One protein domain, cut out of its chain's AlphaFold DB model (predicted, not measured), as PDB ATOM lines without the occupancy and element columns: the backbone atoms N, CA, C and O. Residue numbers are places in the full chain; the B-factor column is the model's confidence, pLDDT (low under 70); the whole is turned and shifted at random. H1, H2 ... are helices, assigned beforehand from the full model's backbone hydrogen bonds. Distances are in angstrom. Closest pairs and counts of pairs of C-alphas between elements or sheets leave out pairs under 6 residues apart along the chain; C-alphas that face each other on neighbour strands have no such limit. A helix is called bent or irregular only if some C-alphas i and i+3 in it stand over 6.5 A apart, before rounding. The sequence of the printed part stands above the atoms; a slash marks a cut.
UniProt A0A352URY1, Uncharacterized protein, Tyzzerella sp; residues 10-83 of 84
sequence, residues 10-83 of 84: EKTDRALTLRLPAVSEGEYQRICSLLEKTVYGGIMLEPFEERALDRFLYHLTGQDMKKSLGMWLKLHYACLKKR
ATOM      1  N   GLU A  10     199.318 167.535 179.688       85.94
ATOM      2  CA  GLU A  10     198.409 168.328 180.533       85.94
ATOM      3  C   GLU A  10     198.921 169.755 180.801       85.94
ATOM      4  O   GLU A  10     198.163 170.723 180.762       85.94
ATOM      5  N   LYS A  11     200.228 169.920 181.044       88.19
ATOM      6  CA  LYS A  11     200.815 171.249 181.281       88.19
ATOM      7  C   LYS A  11     200.815 172.085 180.007       88.19
ATOM      8  O   LYS A  11     200.589 173.290 180.069       88.19
ATOM      9  N   THR A  12     201.080 171.444 178.874       88.31
ATOM     10  CA  THR A  12     201.089 172.088 177.561       88.31
ATOM     11  C   THR A  12     199.677 172.471 177.129       88.31
ATOM     12  O   THR A  12     199.488 173.589 176.665       88.31
ATOM     13  N   ASP A  13     198.688 171.606 177.359       89.56
ATOM     14  CA  ASP A  13     197.273 171.877 177.086       89.56
ATOM     15  C   ASP A  13     196.786 173.103 177.870       89.56
ATOM     16  O   ASP A  13     196.361 174.087 177.269       89.56
ATOM     17  N   ARG A  14     197.027 173.143 179.189       89.75
ATOM     18  CA  ARG A  14     196.711 174.328 180.008       89.75
ATOM     19  C   ARG A  14     197.418 175.590 179.522       89.75
ATOM     20  O   ARG A  14     196.814 176.659 179.464       89.75
ATOM     21  N   ALA A  15     198.701 175.494 179.172       89.50
ATOM     22  CA  ALA A  15     199.449 176.637 178.653       89.50
ATOM     23  C   ALA A  15     198.906 177.128 177.299       89.50
ATOM     24  O   ALA A  15     198.943 178.331 177.035       89.50
ATOM     25  N   LEU A  16     198.400 176.222 176.457       88.31
ATOM     26  CA  LEU A  16     197.762 176.547 175.184       88.31
ATOM     27  C   LEU A  16     196.416 177.232 175.402       88.31
ATOM     28  O   LEU A  16     196.225 178.309 174.849       88.31
ATOM     29  N   THR A  17     195.543 176.693 176.254       88.69
ATOM     30  CA  THR A  17     194.243 177.310 176.575       88.69
ATOM     31  C   THR A  17     194.409 178.710 177.174       88.69
ATOM     32  O   THR A  17     193.652 179.620 176.846       88.69
ATOM     33  N   LEU A  18     195.442 178.930 177.998       88.06
ATOM     34  CA  LEU A  18     195.746 180.254 178.559       88.06
ATOM     35  C   LEU A  18     196.238 181.265 177.513       88.06
ATOM     36  O   LEU A  18     195.982 182.459 177.646       88.06
ATOM     37  N   ARG A  19     196.986 180.815 176.498       86.56
ATOM     38  CA  ARG A  19     197.581 181.695 175.476       86.56
ATOM     39  C   ARG A  19     196.681 181.905 174.265       86.56
ATOM     40  O   ARG A  19     196.767 182.946 173.621       86.56
ATOM     41  N   LEU A  20     195.861 180.914 173.940       85.69
ATOM     42  CA  LEU A  20     195.023 180.859 172.753       85.69
ATOM     43  C   LEU A  20     193.584 180.565 173.194       85.69
ATOM     44  O   LEU A  20     193.208 179.400 173.290       85.69
ATOM     45  N   PRO A  21     192.748 181.600 173.400       81.56
ATOM     46  CA  PRO A  21     191.360 181.426 173.843       81.56
ATOM     47  C   PRO A  21     190.498 180.597 172.882       81.56
ATOM     48  O   PRO A  21     189.412 180.152 173.236       81.56
ATOM     49  N   ALA A  22     190.957 180.431 171.639       84.94
ATOM     50  CA  ALA A  22     190.288 179.640 170.619       84.94
ATOM     51  C   ALA A  22     190.492 178.122 170.797       84.94
ATOM     52  O   ALA A  22     189.714 177.344 170.245       84.94
ATOM     53  N   VAL A  23     191.513 177.708 171.559       86.50
ATOM     54  CA  VAL A  23     191.801 176.306 171.881       86.50
ATOM     55  C   VAL A  23     191.039 175.908 173.143       86.50
ATOM     56  O   VAL A  23     191.166 176.554 174.183       86.50
ATOM     57  N   SER A  24     190.262 174.830 173.059       87.81
ATOM     58  CA  SER A  24     189.516 174.298 174.208       87.81
ATOM     59  C   SER A  24     190.395 173.370 175.053       87.81
ATOM     60  O   SER A  24     191.325 172.750 174.541       87.81
ATOM     61  N   GLU A  25     190.094 173.256 176.348       89.31
ATOM     62  CA  GLU A  25     190.795 172.328 177.245       89.31
ATOM     63  C   GLU A  25     190.662 170.878 176.743       89.31
ATOM     64  O   GLU A  25     189.592 170.445 176.304       89.31
ATOM     65  N   GLY A  26     191.767 170.137 176.760       88.88
ATOM     66  CA  GLY A  26     191.863 168.765 176.267       88.88
ATOM     67  C   GLY A  26     191.946 168.625 174.742       88.88
ATOM     68  O   GLY A  26     192.160 167.510 174.253       88.88
ATOM     69  N   GLU A  27     191.818 169.704 173.956       89.75
ATOM     70  CA  GLU A  27     191.973 169.617 172.497       89.75
ATOM     71  C   GLU A  27     193.390 169.194 172.108       89.75
ATOM     72  O   GLU A  27     193.542 168.353 171.220       89.75
ATOM     73  N   TYR A  28     194.424 169.697 172.792       89.62
ATOM     74  CA  TYR A  28     195.804 169.317 172.489       89.62
ATOM     75  C   TYR A  28     196.051 167.838 172.793       89.62
ATOM     76  O   TYR A  28     196.634 167.132 171.973       89.62
ATOM     77  N   GLN A  29     195.540 167.343 173.924       90.06
ATOM     78  CA  GLN A  29     195.631 165.922 174.276       90.06
ATOM     79  C   GLN A  29     194.954 165.036 173.227       90.06
ATOM     80  O   GLN A  29     195.528 164.042 172.787       90.06
ATOM     81  N   ARG A  30     193.761 165.430 172.771       90.88
ATOM     82  CA  ARG A  30     193.040 164.710 171.721       90.88
ATOM     83  C   ARG A  30     193.818 164.696 170.406       90.88
ATOM     84  O   ARG A  30     193.891 163.655 169.761       90.88
ATOM     85  N   ILE A  31     194.412 165.825 170.016       91.56
ATOM     86  CA  ILE A  31     195.254 165.914 168.817       91.56
ATOM     87  C   ILE A  31     196.488 165.015 168.935       91.56
ATOM     88  O   ILE A  31     196.797 164.303 167.984       91.56
ATOM     89  N   CYS A  32     197.148 164.987 170.093       89.81
ATOM     90  CA  CYS A  32     198.256 164.072 170.358       89.81
ATOM     91  C   CYS A  32     197.858 162.609 170.117       89.81
ATOM     92  O   CYS A  32     198.538 161.922 169.360       89.81
ATOM     93  N   SER A  33     196.713 162.159 170.636       89.50
ATOM     94  CA  SER A  33     196.228 160.791 170.398       89.50
ATOM     95  C   SER A  33     195.917 160.502 168.922       89.50
ATOM     96  O   SER A  33     196.186 159.404 168.438       89.50
ATOM     97  N   LEU A  34     195.388 161.476 168.170       91.06
ATOM     98  CA  LEU A  34     195.167 161.329 166.721       91.06
ATOM     99  C   LEU A  34     196.489 161.244 165.941       91.06
ATOM    100  O   LEU A  34     196.605 160.483 164.976       91.06
ATOM    101  N   LEU A  35     197.501 162.002 166.365       89.12
ATOM    102  CA  LEU A  35     198.838 161.935 165.783       89.12
ATOM    103  C   LEU A  35     199.520 160.601 166.110       89.12
ATOM    104  O   LEU A  35     200.150 160.022 165.235       89.12
ATOM    105  N   GLU A  36     199.348 160.053 167.311       88.75
ATOM    106  CA  GLU A  36     199.840 158.707 167.651       88.75
ATOM    107  C   GLU A  36     199.177 157.639 166.784       88.75
ATOM    108  O   GLU A  36     199.862 156.815 166.172       88.75
ATOM    109  N   LYS A  37     197.847 157.694 166.661       87.44
ATOM    110  CA  LYS A  37     197.058 156.783 165.822       87.44
ATOM    111  C   LYS A  37     197.545 156.767 164.367       87.44
ATOM    112  O   LYS A  37     197.630 155.699 163.763       87.44
ATOM    113  N   THR A  38     197.900 157.928 163.819       86.56
ATOM    114  CA  THR A  38     198.359 158.057 162.425       86.56
ATOM    115  C   THR A  38     199.836 157.753 162.240       86.56
ATOM    116  O   THR A  38     200.190 156.942 161.390       86.56
ATOM    117  N   VAL A  39     200.704 158.399 163.019       84.69
ATOM    118  CA  VAL A  39     202.162 158.346 162.847       84.69
ATOM    119  C   VAL A  39     202.728 157.026 163.357       84.69
ATOM    120  O   VAL A  39     203.595 156.447 162.707       84.69
ATOM    121  N   TYR A  40     202.241 156.538 164.500       83.56
ATOM    122  CA  TYR A  40     202.714 155.286 165.091       83.56
ATOM    123  C   TYR A  40     201.814 154.106 164.747       83.56
ATOM    124  O   TYR A  40     202.314 153.018 164.476       83.56
ATOM    125  N   GLY A  41     200.497 154.314 164.721       83.62
ATOM    126  CA  GLY A  41     199.545 153.263 164.367       83.62
ATOM    127  C   GLY A  41     199.433 153.001 162.863       83.62
ATOM    128  O   GLY A  41     198.960 151.938 162.472       83.62
ATOM    129  N   GLY A  42     199.836 153.950 162.008       85.19
ATOM    130  CA  GLY A  42     199.630 153.857 160.557       85.19
ATOM    131  C   GLY A  42     198.151 153.845 160.149       85.19
ATOM    132  O   GLY A  42     197.822 153.467 159.025       85.19
ATOM    133  N   ILE A  43     197.248 154.219 161.062       87.31
ATOM    134  CA  ILE A  43     195.801 154.164 160.857       87.31
ATOM    135  C   ILE A  43     195.350 155.486 160.241       87.31
ATOM    136  O   ILE A  43     195.651 156.558 160.767       87.31
ATOM    137  N   MET A  44     194.596 155.419 159.141       87.31
ATOM    138  CA  MET A  44     193.968 156.614 158.575       87.31
ATOM    139  C   MET A  44     192.892 157.159 159.509       87.31
ATOM    140  O   MET A  44     192.119 156.407 160.105       87.31
ATOM    141  N   LEU A  45     192.849 158.481 159.622       89.00
ATOM    142  CA  LEU A  45     191.849 159.168 160.420       89.00
ATOM    143  C   LEU A  45     190.500 159.149 159.728       89.00
ATOM    144  O   LEU A  45     190.391 159.220 158.506       89.00
ATOM    145  N   GLU A  46     189.455 159.095 160.537       88.56
ATOM    146  CA  GLU A  46     188.108 159.280 160.035       88.56
ATOM    147  C   GLU A  46     187.895 160.759 159.658       88.56
ATOM    148  O   GLU A  46     188.477 161.654 160.279       88.56
ATOM    149  N   PRO A  47     187.005 161.080 158.702       85.75
ATOM    150  CA  PRO A  47     186.809 162.461 158.245       85.75
ATOM    151  C   PRO A  47     186.418 163.468 159.342       85.75
ATOM    152  O   PRO A  47     186.515 164.680 159.158       85.75
ATOM    153  N   PHE A  48     185.899 163.020 160.488       86.25
ATOM    154  CA  PHE A  48     185.647 163.903 161.634       86.25
ATOM    155  C   PHE A  48     186.880 164.103 162.528       86.25
ATOM    156  O   PHE A  48     186.991 165.151 163.157       86.25
ATOM    157  N   GLU A  49     187.797 163.136 162.570       89.00
ATOM    158  CA  GLU A  49     189.079 163.235 163.272       89.00
ATOM    159  C   GLU A  49     190.024 164.177 162.515       89.00
ATOM    160  O   GLU A  49     190.621 165.064 163.123       89.00
ATOM    161  N   GLU A  50     190.069 164.075 161.182       87.12
ATOM    162  CA  GLU A  50     190.802 165.025 160.332       87.12
ATOM    163  C   GLU A  50     190.292 166.460 160.520       87.12
ATOM    164  O   GLU A  50     191.074 167.386 160.728       87.12
ATOM    165  N   ARG A  51     188.966 166.652 160.566       87.31
ATOM    166  CA  ARG A  51     188.370 167.970 160.842       87.31
ATOM    167  C   ARG A  51     188.748 168.525 162.215       87.31
ATOM    168  O   ARG A  51     188.840 169.743 162.365       87.31
ATOM    169  N   ALA A  52     188.943 167.667 163.218       88.75
ATOM    170  CA  ALA A  52     189.390 168.099 164.540       88.75
ATOM    171  C   ALA A  52     190.837 168.614 164.493       88.75
ATOM    172  O   ALA A  52     191.114 169.676 165.050       88.75
ATOM    173  N   LEU A  53     191.723 167.920 163.769       88.75
ATOM    174  CA  LEU A  53     193.092 168.378 163.512       88.75
ATOM    175  C   LEU A  53     193.118 169.708 162.760       88.75
ATOM    176  O   LEU A  53     193.776 170.645 163.206       88.75
ATOM    177  N   ASP A  54     192.360 169.822 161.670       85.69
ATOM    178  CA  ASP A  54     192.295 171.047 160.868       85.69
ATOM    179  C   ASP A  54     191.802 172.245 161.688       85.69
ATOM    180  O   ASP A  54     192.339 173.352 161.585       85.69
ATOM    181  N   ARG A  55     190.785 172.033 162.531       87.19
ATOM    182  CA  ARG A  55     190.262 173.069 163.429       87.19
ATOM    183  C   ARG A  55     191.303 173.493 164.459       87.19
ATOM    184  O   ARG A  55     191.471 174.688 164.684       87.19
ATOM    185  N   PHE A  56     192.000 172.536 165.062       88.44
ATOM    186  CA  PHE A  56     193.038 172.828 166.042       88.44
ATOM    187  C   PHE A  56     194.206 173.596 165.414       88.44
ATOM    188  O   PHE A  56     194.639 174.617 165.946       88.44
ATOM    189  N   LEU A  57     194.660 173.178 164.229       86.06
ATOM    190  CA  LEU A  57     195.681 173.895 163.467       86.06
ATOM    191  C   LEU A  57     195.241 175.321 163.134       86.06
ATOM    192  O   LEU A  57     196.020 176.256 163.302       86.06
ATOM    193  N   TYR A  58     193.983 175.509 162.731       83.69
ATOM    194  CA  TYR A  58     193.433 176.837 162.473       83.69
ATOM    195  C   TYR A  58     193.508 177.753 163.704       83.69
ATOM    196  O   TYR A  58     193.857 178.928 163.575       83.69
ATOM    197  N   HIS A  59     193.225 177.215 164.891       84.25
ATOM    198  CA  HIS A  59     193.326 177.958 166.148       84.25
ATOM    199  C   HIS A  59     194.770 178.297 166.524       84.25
ATOM    200  O   HIS A  59     195.014 179.370 167.069       84.25
ATOM    201  N   LEU A  60     195.727 177.422 166.199       82.88
ATOM    202  CA  LEU A  60     197.154 177.651 166.446       82.88
ATOM    203  C   LEU A  60     197.763 178.711 165.524       82.88
ATOM    204  O   LEU A  60     198.575 179.521 165.964       82.88
ATOM    205  N   THR A  61     197.416 178.688 164.237       76.38
ATOM    206  CA  THR A  61     198.116 179.483 163.218       76.38
ATOM    207  C   THR A  61     197.412 180.791 162.857       76.38
ATOM    208  O   THR A  61     197.941 181.584 162.079       76.38
ATOM    209  N   GLY A  62     196.198 181.015 163.371       69.25
ATOM    210  CA  GLY A  62     195.358 182.146 162.981       69.25
ATOM    211  C   GLY A  62     194.933 182.107 161.503       69.25
ATOM    212  O   GLY A  62     195.194 181.151 160.768       69.25
ATOM    213  N   GLN A  63     194.253 183.165 161.040       55.12
ATOM    214  CA  GLN A  63     193.731 183.263 159.663       55.12
ATOM    215  C   GLN A  63     194.816 183.283 158.571       55.12
ATOM    216  O   GLN A  63     194.511 182.980 157.414       55.12
ATOM    217  N   ASP A  64     196.064 183.596 158.922       54.88
ATOM    218  CA  ASP A  64     197.152 183.838 157.970       54.88
ATOM    219  C   ASP A  64     197.581 182.555 157.226       54.88
ATOM    220  O   ASP A  64     197.802 182.547 156.013       54.88
ATOM    221  N   MET A  65     197.551 181.405 157.911       54.38
ATOM    222  CA  MET A  65     198.004 180.128 157.345       54.38
ATOM    223  C   MET A  65     196.950 179.359 156.541       54.38
ATOM    224  O   MET A  65     197.333 178.457 155.796       54.38
ATOM    225  N   LYS A  66     195.651 179.703 156.608       51.84
ATOM    226  CA  LYS A  66     194.580 178.990 155.867       51.84
ATOM    227  C   LYS A  66     194.837 178.969 154.353       51.84
ATOM    228  O   LYS A  66     194.504 177.996 153.677       51.84
ATOM    229  N   LYS A  67     195.483 180.023 153.834       55.06
ATOM    230  CA  LYS A  67     195.935 180.107 152.436       55.06
ATOM    231  C   LYS A  67     197.102 179.157 152.150       55.06
ATOM    232  O   LYS A  67     197.104 178.521 151.103       55.06
ATOM    233  N   SER A  68     198.050 179.027 153.078       59.16
ATOM    234  CA  SER A  68     199.253 178.204 152.895       59.16
ATOM    235  C   SER A  68     199.000 176.708 153.117       59.16
ATOM    236  O   SER A  68     199.460 175.894 152.324       59.16
ATOM    237  N   LEU A  69     198.204 176.331 154.125       63.59
ATOM    238  CA  LEU A  69     197.983 174.934 154.496       63.59
ATOM    239  C   LEU A  69     196.958 174.262 153.582       63.59
ATOM    240  O   LEU A  69     197.168 173.139 153.144       63.59
ATOM    241  N   GLY A  70     195.891 174.974 153.198       67.50
ATOM    242  CA  GLY A  70     194.969 174.494 152.166       67.50
ATOM    243  C   GLY A  70     195.667 174.309 150.814       67.50
ATOM    244  O   GLY A  70     195.342 173.388 150.068       67.50
ATOM    245  N   MET A  71     196.661 175.148 150.504       68.06
ATOM    246  CA  MET A  71     197.522 174.983 149.332       68.06
ATOM    247  C   MET A  71     198.484 173.800 149.500       68.06
ATOM    248  O   MET A  71     198.608 172.997 148.581       68.06
ATOM    249  N   TRP A  72     199.089 173.636 150.679       69.38
ATOM    250  CA  TRP A  72     199.958 172.506 151.009       69.38
ATOM    251  C   TRP A  72     199.220 171.164 150.936       69.38
ATOM    252  O   TRP A  72     199.688 170.258 150.254       69.38
ATOM    253  N   LEU A  73     198.027 171.052 151.526       72.44
ATOM    254  CA  LEU A  73     197.178 169.863 151.437       72.44
ATOM    255  C   LEU A  73     196.746 169.595 149.991       72.44
ATOM    256  O   LEU A  73     196.840 168.461 149.531       72.44
ATOM    257  N   LYS A  74     196.339 170.618 149.222       75.44
ATOM    258  CA  LYS A  74     196.026 170.454 147.788       75.44
ATOM    259  C   LYS A  74     197.218 169.909 147.000       75.44
ATOM    260  O   LYS A  74     197.033 169.011 146.183       75.44
ATOM    261  N   LEU A  75     198.423 170.422 147.245       68.81
ATOM    262  CA  LEU A  75     199.657 169.925 146.630       68.81
ATOM    263  C   LEU A  75     199.977 168.493 147.083       68.81
ATOM    264  O   LEU A  75     200.336 167.654 146.257       68.81
ATOM    265  N   HIS A  76     199.786 168.196 148.369       70.62
ATOM    266  CA  HIS A  76     200.005 166.880 148.959       70.62
ATOM    267  C   HIS A  76     199.071 165.822 148.348       70.62
ATOM    268  O   HIS A  76     199.538 164.811 147.821       70.62
ATOM    269  N   TYR A  77     197.764 166.091 148.307       70.62
ATOM    270  CA  TYR A  77     196.769 165.208 147.693       70.62
ATOM    271  C   TYR A  77     196.912 165.115 146.167       70.62
ATOM    272  O   TYR A  77     196.695 164.046 145.596       70.62
ATOM    273  N   ALA A  78     197.327 166.191 145.487       70.69
ATOM    274  CA  ALA A  78     197.645 166.140 144.060       70.69
ATOM    275  C   ALA A  78     198.851 165.228 143.773       70.69
ATOM    276  O   ALA A  78     198.821 164.467 142.804       70.69
ATOM    277  N   CYS A  79     199.879 165.246 144.629       58.44
ATOM    278  CA  CYS A  79     201.007 164.315 144.548       58.44
ATOM    279  C   CYS A  79     200.604 162.869 144.863       58.44
ATOM    280  O   CYS A  79     201.037 161.957 144.162       58.44
ATOM    281  N   LEU A  80     199.749 162.645 145.866       56.44
ATOM    282  CA  LEU A  80     199.219 161.314 146.193       56.44
ATOM    283  C   LEU A  80     198.381 160.727 145.046       56.44
ATOM    284  O   LEU A  80     198.504 159.545 144.737       56.44
ATOM    285  N   LYS A  81     197.590 161.551 144.348       54.50
ATOM    286  CA  LYS A  81     196.764 161.119 143.205       54.50
ATOM    287  C   LYS A  81     197.581 160.776 141.949       54.50
ATOM    288  O   LYS A  81     197.085 160.054 141.091       54.50
ATOM    289  N   LYS A  82     198.817 161.275 141.839       51.19
ATOM    290  CA  LYS A  82     199.741 161.023 140.717       51.19
ATOM    291  C   LYS A  82     200.554 159.725 140.858       51.19
ATOM    292  O   LYS A  82     201.282 159.393 139.931       51.19
ATOM    293  N   ARG A  83     200.459 159.006 141.987       48.66
ATOM    294  CA  ARG A  83     201.130 157.709 142.217       48.66
ATOM    295  C   ARG A  83     200.180 156.501 142.105       48.66
ATOM    296  O   ARG A  83     200.284 155.568 142.897       48.66
TER     297      ARG A  83
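What this domain is: This is residues 10 to 83 of the 84 residues of an uncharacterized protein of Tyzzerella sp (UniProt A0A352URY1). Four helices follow one another in a loose zigzag, each running back against the one before: H2 and H3 pack at a steep angle, H1 packs on the first residues of H2, and H4 folds back from the end of H3 like the second limb of a V. Residues 71 to 83, of which 71 to 81 belong to H4, stick out as a free arm that makes the model longer than its body. The printed part has 74 residues, with named helices H1, H2, H3 and H4 in that order and no named strand; the class is all helix. The whole is only just loose, close to compact, with a radius of gyration of the C-alphas of 13.8 A, and only just flat, with spans of 42 by 31 by 17 A.

Where its parts are: H1 is residues 10 to 19, 14.3 A from first to last C-alpha, and begins with C-alpha 10 at (198.409, 168.328, 180.533). H2 is residues 27 to 40, 19.4 A long, with C-alpha 27 at (191.973, 169.617, 172.497). H3 is residues 47 to 61, 21.0 A long. H4, the longest with 19 residues, is residues 63 to 81, 27.8 A long, and ends with C-alpha 81 at (196.764, 161.119, 143.205). H4 is irregular, but only just: C-alphas 64 and 67 are 6.8 A apart.

How they stand to each other: H1 and H2 touch, H2 with residues 27 to 29 alone, and their closest C-alphas, those of Asp 13 and Tyr 28, are 5.5 A apart. They run opposite ways at a steep tilt of 54 degrees. H2 and H3 touch, with the C-alphas of Ile 31 and Leu 53 closest at 6.2 A; they run opposite ways at a steep tilt of 59 degrees. H3 and H4 are close but not clearly touching: their closest C-alphas, those of Tyr 58 and Lys 66, are 7.0 A apart. They run opposite ways at a steep tilt of 40 degrees. H1 is apart from H3 and H4, and H2 is apart from H4. In H1, H2 and H3 every O i to N i+4 pair is within hydrogen-bond range; in H4, 13 of 15 are.

The domain as a whole: The two C-alphas farthest apart, those of Leu 18 and Arg 83, are 43.1 A apart. Without residues 71 to 83, which stand free, the body of 61 residues spans 31 by 31 by 16 A. The printed part has no cut. The link from H3 to H4 is tight, those from H1 to H2 and from H2 to H3 are short, and no link is long. The mean pLDDT of the printed part is 79.8; residues 62 to 72, 75 and 79 to 83 are under 70, and H4 has a mean of 63.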